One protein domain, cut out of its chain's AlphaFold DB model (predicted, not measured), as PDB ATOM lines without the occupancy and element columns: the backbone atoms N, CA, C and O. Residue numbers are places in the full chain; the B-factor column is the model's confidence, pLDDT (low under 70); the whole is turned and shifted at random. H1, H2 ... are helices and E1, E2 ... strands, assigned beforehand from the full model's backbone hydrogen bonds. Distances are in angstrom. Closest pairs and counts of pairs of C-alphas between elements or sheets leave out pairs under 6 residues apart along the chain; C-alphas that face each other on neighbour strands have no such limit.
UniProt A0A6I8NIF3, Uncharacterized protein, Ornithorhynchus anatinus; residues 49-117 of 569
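AT A GLANCE: This is residues 49 to 117 of the 569 residues of an uncharacterized protein of Ornithorhynchus anatinus (UniProt A0A6I8NIF3). Little regular structure: an elongated body mostly of loops, with the small hairpin of E1 and E2 near its middle and the end of H2 packing on E1. The long loop between E1 and E2, residues 91 to 105, reaches one end, with H1 set back on that same half; E3 and residues 78 to 82 lie toward the other end. The 69 printed residues hold H1, H2, E1, E2, E3 in that order, a mixed class with 21 residues in named elements; E1 and E2 are antiparallel. It is compact, radius of gyration of the C-alphas 12.2 A, spanning 38 by 22 by 20 A.

IN THESE COORDINATES: Find C-alpha 59 at (24.550, 21.227, -5.998), where H1, residues 59 to 62, begins. H2, residues 66 to 73, runs 10.3 A. E1 is 88 to 90, E2 106 to 108, and E3 113 to 115, ending at (28.423, -0.193, -19.795).

HOW THE PARTS SIT: In the hairpin, N 89 and O 107 are 2.9 A apart, within hydrogen-bond range. The closest C-alphas of H2 and E1, Ser 73 and Tyr 90, are 5.3 A apart. H1 and H2 only just touch, with 3 pairs of C-alphas within 8 A, closest Leu 61 and Leu 69 at 6.9 A. Every O i to N i+4 pair in H2 is within range; H1 is too short for one. E3 pairs with no named strand; its residues 113 to 114 pair antiparallel with 49 to 50.

THE WHOLE: The C-alphas farthest apart, Gly 98 and Leu 117, are 39.4 A apart. The printed part has no cut; H2 to E1 and E1 to E2 are long links. Look for pLDDT under 70 at 79 to 82, 94 to 101 and 115 to 117.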
ATOM      1  N   HIS A  49      27.895  -0.221 -14.553       77.50
ATOM      2  CA  HIS A  49      27.720   0.548 -13.325       77.50
ATOM      3  C   HIS A  49      26.388   1.309 -13.367       77.50
ATOM      4  O   HIS A  49      25.790   1.456 -14.437       77.50
ATOM      5  N   CYS A  50      25.902   1.792 -12.214       80.25
ATOM      6  CA  CYS A  50      24.760   2.710 -12.209       80.25
ATOM      7  C   CYS A  50      25.059   3.908 -13.117       80.25
ATOM      8  O   CYS A  50      26.088   4.564 -12.935       80.25
ATOM      9  N   ARG A  51      24.116   4.273 -13.986       81.75
ATOM     10  CA  ARG A  51      24.139   5.574 -14.658       81.75
ATOM     11  C   ARG A  51      24.009   6.693 -13.612       81.75
ATOM     12  O   ARG A  51      23.016   6.685 -12.875       81.75
ATOM     13  N   PRO A  52      24.957   7.648 -13.511       80.69
ATOM     14  CA  PRO A  52      24.905   8.693 -12.490       80.69
ATOM     15  C   PRO A  52      23.647   9.570 -12.588       80.69
ATOM     16  O   PRO A  52      23.274  10.033 -13.667       80.69
ATOM     17  N   ASP A  53      23.003   9.837 -11.448       78.69
ATOM     18  CA  ASP A  53      21.807  10.683 -11.372       78.69
ATOM     19  C   ASP A  53      22.120  12.051 -10.734       78.69
ATOM     20  O   ASP A  53      22.143  12.166  -9.503       78.69
ATOM     21  N   PRO A  54      22.312  13.123 -11.527       75.44
ATOM     22  CA  PRO A  54      22.646  14.440 -10.987       75.44
ATOM     23  C   PRO A  54      21.525  15.067 -10.142       75.44
ATOM     24  O   PRO A  54      21.795  16.016  -9.405       75.44
ATOM     25  N   ALA A  55      20.286  14.556 -10.183       76.88
ATOM     26  CA  ALA A  55      19.225  15.031  -9.293       76.88
ATOM     27  C   ALA A  55      19.461  14.593  -7.835       76.88
ATOM     28  O   ALA A  55      19.133  15.344  -6.917       76.88
ATOM     29  N   LEU A  56      20.080  13.422  -7.625       75.25
ATOM     30  CA  LEU A  56      20.385  12.868  -6.299       75.25
ATOM     31  C   LEU A  56      21.665  13.447  -5.669       75.25
ATOM     32  O   LEU A  56      21.856  13.322  -4.459       75.25
ATOM     33  N   LEU A  57      22.531  14.086  -6.462       80.25
ATOM     34  CA  LEU A  57      23.735  14.757  -5.965       80.25
ATOM     35  C   LEU A  57      23.401  16.171  -5.436       80.25
ATOM     36  O   LEU A  57      22.598  16.878  -6.054       80.25
ATOM     37  N   PRO A  58      24.043  16.638  -4.343       80.06
ATOM     38  CA  PRO A  58      24.017  18.036  -3.910       80.06
ATOM     39  C   PRO A  58      24.596  18.979  -4.970       80.06
ATOM     40  O   PRO A  58      25.478  18.592  -5.733       80.06
ATOM     41  N   ALA A  59      24.160  20.245  -4.979       77.38
ATOM     42  CA  ALA A  59      24.550  21.227  -5.998       77.38
ATOM     43  C   ALA A  59      26.076  21.353  -6.197       77.38
ATOM     44  O   ALA A  59      26.534  21.376  -7.334       77.38
ATOM     45  N   ALA A  60      26.856  21.330  -5.110       74.81
ATOM     46  CA  ALA A  60      28.320  21.395  -5.151       74.81
ATOM     47  C   ALA A  60      28.989  20.211  -5.884       74.81
ATOM     48  O   ALA A  60      30.080  20.370  -6.420       74.81
ATOM     49  N   LEU A  61      28.347  19.037  -5.937       74.38
ATOM     50  CA  LEU A  61      28.883  17.842  -6.605       74.38
ATOM     51  C   LEU A  61      28.368  17.677  -8.048       74.38
ATOM     52  O   LEU A  61      28.913  16.874  -8.801       74.38
ATOM     53  N   ARG A  62      27.351  18.450  -8.467       78.75
ATOM     54  CA  ARG A  62      26.802  18.414  -9.842       78.75
ATOM     55  C   ARG A  62      27.735  19.018 -10.891       78.75
ATOM     56  O   ARG A  62      27.629  18.657 -12.055       78.75
ATOM     57  N   ALA A  63      28.615  19.933 -10.485       80.19
ATOM     58  CA  ALA A  63      29.560  20.624 -11.366       80.19
ATOM     59  C   ALA A  63      30.921  19.905 -11.500       80.19
ATOM     60  O   ALA A  63      31.848  20.449 -12.098       80.19
ATOM     61  N   LEU A  64      31.069  18.704 -10.927       79.12
ATOM     62  CA  LEU A  64      32.306  17.929 -11.019       79.12
ATOM     63  C   LEU A  64      32.526  17.362 -12.434       79.12
ATOM     64  O   LEU A  64      31.562  16.949 -13.083       79.12
ATOM     65  N   PRO A  65      33.787  17.260 -12.903       82.44
ATOM     66  CA  PRO A  65      34.092  16.624 -14.180       82.44
ATOM     67  C   PRO A  65      33.716  15.128 -14.156       82.44
ATOM     68  O   PRO A  65      33.774  14.504 -13.090       82.44
ATOM     69  N   PRO A  66      33.395  14.509 -15.311       76.81
ATOM     70  CA  PRO A  66      32.831  13.156 -15.383       76.81
ATOM     71  C   PRO A  66      33.503  12.064 -14.524       76.81
ATOM     72  O   PRO A  66      32.770  11.366 -13.824       76.81
ATOM     73  N   PRO A  67      34.847  11.902 -14.475       78.75
ATOM     74  CA  PRO A  67      35.461  10.859 -13.643       78.75
ATOM     75  C   PRO A  67      35.331  11.124 -12.132       78.75
ATOM     76  O   PRO A  67      35.211  10.181 -11.350       78.75
ATOM     77  N   ALA A  68      35.309  12.392 -11.708       78.69
ATOM     78  CA  ALA A  68      35.096  12.762 -10.309       78.69
ATOM     79  C   ALA A  68      33.620  12.599  -9.911       78.69
ATOM     80  O   ALA A  68      33.327  12.089  -8.831       78.69
ATOM     81  N   LEU A  69      32.694  12.951 -10.810       82.38
ATOM     82  CA  LEU A  69      31.260  12.722 -10.633       82.38
ATOM     83  C   LEU A  69      30.932  11.223 -10.566       82.38
ATOM     84  O   LEU A  69      30.121  10.822  -9.732       82.38
ATOM     85  N   LEU A  70      31.595  10.378 -11.365       82.38
ATOM     86  CA  LEU A  70      31.474   8.920 -11.273       82.38
ATOM     87  C   LEU A  70      31.926   8.408  -9.894       82.38
ATOM     88  O   LEU A  70      31.188   7.681  -9.234       82.38
ATOM     89  N   ASN A  71      33.085   8.863  -9.406       85.50
ATOM     90  CA  ASN A  71      33.621   8.459  -8.101       85.50
ATOM     91  C   ASN A  71      32.805   8.988  -6.902       85.50
ATOM     92  O   ASN A  71      32.808   8.370  -5.841       85.50
ATOM     93  N   ALA A  72      32.090  10.107  -7.065       81.25
ATOM     94  CA  ALA A  72      31.141  10.626  -6.079       81.25
ATOM     95  C   ALA A  72      29.756   9.951  -6.140       81.25
ATOM     96  O   ALA A  72      28.986  10.038  -5.189       81.25
ATOM     97  N   SER A  73      29.404   9.289  -7.246       81.31
ATOM     98  CA  SER A  73      28.059   8.732  -7.449       81.31
ATOM     99  C   SER A  73      28.001   7.211  -7.303       81.31
ATOM    100  O   SER A  73      27.010   6.707  -6.777       81.31
ATOM    101  N   VAL A  74      29.051   6.475  -7.675       85.19
ATOM    102  CA  VAL A  74      29.086   5.004  -7.629       85.19
ATOM    103  C   VAL A  74      30.156   4.509  -6.641       85.19
ATOM    104  O   VAL A  74      31.315   4.910  -6.751       85.19
ATOM    105  N   PRO A  75      29.825   3.617  -5.687       83.25
ATOM    106  CA  PRO A  75      30.816   2.950  -4.847       83.25
ATOM    107  C   PRO A  75      31.776   2.059  -5.647       83.25
ATOM    108  O   PRO A  75      31.424   1.470  -6.672       83.25
ATOM    109  N   ARG A  76      32.989   1.877  -5.120       83.38
ATOM    110  CA  ARG A  76      33.923   0.845  -5.591       83.38
ATOM    111  C   ARG A  76      33.783  -0.432  -4.767       83.38
ATOM    112  O   ARG A  76      33.527  -0.380  -3.565       83.38
ATOM    113  N   ARG A  77      33.964  -1.578  -5.421       80.81
ATOM    114  CA  ARG A  77      34.033  -2.894  -4.781       80.81
ATOM    115  C   ARG A  77      35.379  -3.070  -4.058       80.81
ATOM    116  O   ARG A  77      36.400  -2.610  -4.575       80.81
ATOM    117  N   PRO A  78      35.403  -3.726  -2.884       74.75
ATOM    118  CA  PRO A  78      36.650  -4.109  -2.233       74.75
ATOM    119  C   PRO A  78      37.357  -5.238  -3.013       74.75
ATOM    120  O   PRO A  78      36.693  -6.016  -3.704       74.75
ATOM    121  N   PRO A  79      38.691  -5.378  -2.887       69.06
ATOM    122  CA  PRO A  79      39.407  -6.529  -3.436       69.06
ATOM    123  C   PRO A  79      38.855  -7.847  -2.849       69.06
ATOM    124  O   PRO A  79      38.425  -7.865  -1.693       69.06
ATOM    125  N   PRO A  80      38.859  -8.959  -3.609       57.06
ATOM    126  CA  PRO A  80      39.662  -9.196  -4.815       57.06
ATOM    127  C   PRO A  80      39.071  -8.683  -6.142       57.06
ATOM    128  O   PRO A  80      39.764  -8.735  -7.151       57.06
ATOM    129  N   GLU A  81      37.830  -8.192  -6.174       62.16
ATOM    130  CA  GLU A  81      37.157  -7.773  -7.416       62.16
ATOM    131  C   GLU A  81      37.167  -6.244  -7.559       62.16
ATOM    132  O   GLU A  81      36.180  -5.561  -7.291       62.16
ATOM    133  N   ALA A  82      38.319  -5.699  -7.962       64.62
ATOM    134  CA  ALA A  82      38.513  -4.261  -8.135       64.62
ATOM    135  C   ALA A  82      37.681  -3.709  -9.310       64.62
ATOM    136  O   ALA A  82      37.982  -3.956 -10.475       64.62
ATOM    137  N   GLY A  83      36.648  -2.923  -9.001       72.81
ATOM    138  CA  GLY A  83      35.765  -2.307  -9.994       72.81
ATOM    139  C   GLY A  83      34.676  -1.446  -9.356       72.81
ATOM    140  O   GLY A  83      34.652  -1.248  -8.139       72.81
ATOM    141  N   TRP A  84      33.756  -0.930 -10.168       78.06
ATOM    142  CA  TRP A  84      32.555  -0.242  -9.682       78.06
ATOM    143  C   TRP A  84      31.502  -1.252  -9.200       78.06
ATOM    144  O   TRP A  84      31.448  -2.388  -9.675       78.06
ATOM    145  N   THR A  85      30.640  -0.868  -8.256       77.81
ATOM    146  CA  THR A  85      29.501  -1.716  -7.874       77.81
ATOM    147  C   THR A  85      28.458  -1.748  -8.987       77.81
ATOM    148  O   THR A  85      27.886  -0.710  -9.323       77.81
ATOM    149  N   ARG A  86      28.143  -2.947  -9.496       76.44
ATOM    150  CA  ARG A  86      27.190  -3.153 -10.603       76.44
ATOM    151  C   ARG A  86      25.752  -2.719 -10.308       76.44
ATOM    152  O   ARG A  86      24.979  -2.678 -11.247       76.44
ATOM    153  N   CYS A  87      25.385  -2.425  -9.054       75.69
ATOM    154  CA  CYS A  87      23.982  -2.256  -8.641       75.69
ATOM    155  C   CYS A  87      23.697  -1.183  -7.566       75.69
ATOM    156  O   CYS A  87      22.554  -1.074  -7.116       75.69
ATOM    157  N   LEU A  88      24.697  -0.407  -7.125       81.19
ATOM    158  CA  LEU A  88      24.561   0.533  -6.002       81.19
ATOM    159  C   LEU A  88      25.031   1.946  -6.362       81.19
ATOM    160  O   LEU A  88      26.042   2.119  -7.037       81.19
ATOM    161  N   LEU A  89      24.308   2.947  -5.860       84.12
ATOM    162  CA  LEU A  89      24.592   4.378  -5.978       84.12
ATOM    163  C   LEU A  89      24.760   4.981  -4.574       84.12
ATOM    164  O   LEU A  89      24.073   4.566  -3.636       84.12
ATOM    165  N   TYR A  90      25.630   5.976  -4.408       83.75
ATOM    166  CA  TYR A  90      25.711   6.756  -3.171       83.75
ATOM    167  C   TYR A  90      24.467   7.632  -2.976       83.75
ATOM    168  O   TYR A  90      23.960   8.249  -3.913       83.75
ATOM    169  N   ARG A  91      23.980   7.711  -1.731       81.88
ATOM    170  CA  ARG A  91      22.831   8.537  -1.349       81.88
ATOM    171  C   ARG A  91      23.280   9.692  -0.464       81.88
ATOM    172  O   ARG A  91      23.781   9.470   0.632       81.88
ATOM    173  N   TYR A  92      23.038  10.922  -0.895       81.62
ATOM    174  CA  TYR A  92      23.351  12.116  -0.112       81.62
ATOM    175  C   TYR A  92      22.177  12.554   0.784       81.62
ATOM    176  O   TYR A  92      21.018  12.270   0.462       81.62
ATOM    177  N   PRO A  93      22.444  13.232   1.917       77.38
ATOM    178  CA  PRO A  93      21.411  13.930   2.675       77.38
ATOM    179  C   PRO A  93      20.859  15.121   1.874       77.38
ATOM    180  O   PRO A  93      21.509  15.638   0.962       77.38
ATOM    181  N   ALA A  94      19.657  15.586   2.231       69.00
ATOM    182  CA  ALA A  94      19.144  16.855   1.719       69.00
ATOM    183  C   ALA A  94      20.078  18.002   2.149       69.00
ATOM    184  O   ALA A  94      20.598  17.987   3.263       69.00
ATOM    185  N   ALA A  95      20.307  18.975   1.265       63.09
ATOM    186  CA  ALA A  95      21.335  19.995   1.455       63.09
ATOM    187  C   ALA A  95      20.982  20.996   2.575       63.09
ATOM    188  O   ALA A  95      20.373  22.035   2.331       63.09
ATOM    189  N   THR A  96      21.400  20.689   3.801       59.22
ATOM    190  CA  THR A  96      21.459  21.629   4.924       59.22
ATOM    191  C   THR A  96      22.712  22.497   4.828       59.22
ATOM    192  O   THR A  96      23.801  21.999   4.540       59.22
ATOM    193  N   ALA A  97      22.577  23.804   5.060       58.00
ATOM    194  CA  ALA A  97      23.705  24.729   4.981       58.00
ATOM    195  C   ALA A  97      24.796  24.379   6.014       58.00
ATOM    196  O   ALA A  97      24.497  24.134   7.181       58.00
ATOM    197  N   GLY A  98      26.060  24.364   5.580       60.03
ATOM    198  CA  GLY A  98      27.230  24.162   6.444       60.03
ATOM    199  C   GLY A  98      27.691  22.712   6.654       60.03
ATOM    200  O   GLY A  98      28.801  22.512   7.136       60.03
ATOM    201  N   THR A  99      26.914  21.691   6.271       58.75
ATOM    202  CA  THR A  99      27.372  20.288   6.361       58.75
ATOM    203  C   THR A  99      28.206  19.881   5.139       58.75
ATOM    204  O   THR A  99      27.754  20.119   4.015       58.75
ATOM    205  N   PRO A 100      29.372  19.218   5.302       62.88
ATOM    206  CA  PRO A 100      30.119  18.664   4.175       62.88
ATOM    207  C   PRO A 100      29.293  17.583   3.464       62.88
ATOM    208  O   PRO A 100      28.561  16.826   4.100       62.88
ATOM    209  N   ALA A 101      29.418  17.500   2.138       65.06
ATOM    210  CA  ALA A 101      28.646  16.572   1.314       65.06
ATOM    211  C   ALA A 101      29.183  15.131   1.419       65.06
ATOM    212  O   ALA A 101      29.838  14.629   0.509       65.06
ATOM    213  N   THR A 102      28.906  14.462   2.540       72.00
ATOM    214  CA  THR A 102      29.188  13.035   2.748       72.00
ATOM    215  C   THR A 102      27.976  12.169   2.368       72.00
ATOM    216  O   THR A 102      26.829  12.591   2.551       72.00
ATOM    217  N   PRO A 103      28.180  10.957   1.818       77.00
ATOM    218  CA  PRO A 103      27.082  10.045   1.526       77.00
ATOM    219  C   PRO A 103      26.536   9.415   2.817       77.00
ATOM    220  O   PRO A 103      27.274   8.849   3.620       77.00
ATOM    221  N   ASN A 104      25.217   9.453   2.985       80.75
ATOM    222  CA  ASN A 104      24.469   8.879   4.106       80.75
ATOM    223  C   ASN A 104      24.021   7.430   3.795       80.75
ATOM    224  O   ASN A 104      22.872   7.049   4.019       80.75
ATOM    225  N   GLY A 105      24.922   6.640   3.197       80.44
ATOM    226  CA  GLY A 105      24.686   5.264   2.745       80.44
ATOM    227  C   GLY A 105      24.552   5.095   1.226       80.44
ATOM    228  O   GLY A 105      24.882   5.987   0.440       80.44
ATOM    229  N   THR A 106      24.078   3.919   0.812       82.31
ATOM    230  CA  THR A 106      23.894   3.515  -0.592       82.31
ATOM    231  C   THR A 106      22.445   3.114  -0.879       82.31
ATOM    232  O   THR A 106      21.692   2.743   0.023       82.31
ATOM    233  N   GLY A 107      22.034   3.203  -2.144       78.38
ATOM    234  CA  GLY A 107      20.719   2.778  -2.628       78.38
ATOM    235  C   GLY A 107      20.783   2.160  -4.030       78.38
ATOM    236  O   GLY A 107      21.849   2.160  -4.643       78.38
ATOM    237  N   PRO A 108      19.663   1.624  -4.546       79.00
ATOM    238  CA  PRO A 108      19.586   1.113  -5.913       79.00
ATOM    239  C   PRO A 108      19.679   2.251  -6.944       79.00
ATOM    240  O   PRO A 108      19.283   3.385  -6.670       79.00
ATOM    241  N   CYS A 109      20.170   1.941  -8.143       78.88
ATOM    242  CA  CYS A 109      20.286   2.905  -9.240       78.88
ATOM    243  C   CYS A 109      18.909   3.381  -9.743       78.88
ATOM    244  O   CYS A 109      17.977   2.586  -9.866       78.88
ATOM    245  N   THR A 110      18.794   4.662 -10.108       76.19
ATOM    246  CA  THR A 110      17.532   5.277 -10.570       76.19
ATOM    247  C   THR A 110      17.412   5.436 -12.085       76.19
ATOM    248  O   THR A 110      16.299   5.413 -12.601       76.19
ATOM    249  N   ARG A 111      18.528   5.593 -12.815       72.19
ATOM    250  CA  ARG A 111      18.542   5.890 -14.267       72.19
ATOM    251  C   ARG A 111      19.084   4.760 -15.145       72.19
ATOM    252  O   ARG A 111      19.517   5.006 -16.269       72.19
ATOM    253  N   GLY A 112      19.057   3.527 -14.646       71.19
ATOM    254  CA  GLY A 112      19.598   2.367 -15.354       71.19
ATOM    255  C   GLY A 112      21.126   2.318 -15.329       71.19
ATOM    256  O   GLY A 112      21.741   2.609 -14.300       71.19
ATOM    257  N   TRP A 113      21.717   1.910 -16.452       74.00
ATOM    258  CA  TRP A 113      23.053   1.313 -16.515       74.00
ATOM    259  C   TRP A 113      23.902   1.935 -17.611       74.00
ATOM    260  O   TRP A 113      23.431   2.076 -18.740       74.00
ATOM    261  N   ASP A 114      25.160   2.211 -17.285       74.50
ATOM    262  CA  ASP A 114      26.193   2.543 -18.258       74.50
ATOM    263  C   ASP A 114      27.206   1.385 -18.318       74.50
ATOM    264  O   ASP A 114      27.673   0.881 -17.291       74.50
ATOM    265  N   TYR A 115      27.512   0.926 -19.532       69.75
ATOM    266  CA  TYR A 115      28.423  -0.193 -19.795       69.75
ATOM    267  C   TYR A 115      29.839   0.325 -20.078       69.75
ATOM    268  O   TYR A 115      30.006   1.365 -20.711       69.75
ATOM    269  N   ALA A 116      30.867  -0.398 -19.630       62.12
ATOM    270  CA  ALA A 116      32.259   0.069 -19.684       62.12
ATOM    271  C   ALA A 116      32.938  -0.031 -21.071       62.12
ATOM    272  O   ALA A 116      34.075   0.415 -21.224       62.12
ATOM    273  N   LEU A 117      32.276  -0.623 -22.072       62.59
ATOM    274  CA  LEU A 117      32.853  -0.923 -23.390       62.59
ATOM    275  C   LEU A 117      32.521   0.154 -24.447       62.59
ATOM    276  O   LEU A 117      31.382   0.625 -24.508       62.59
TER     277      LEU A 117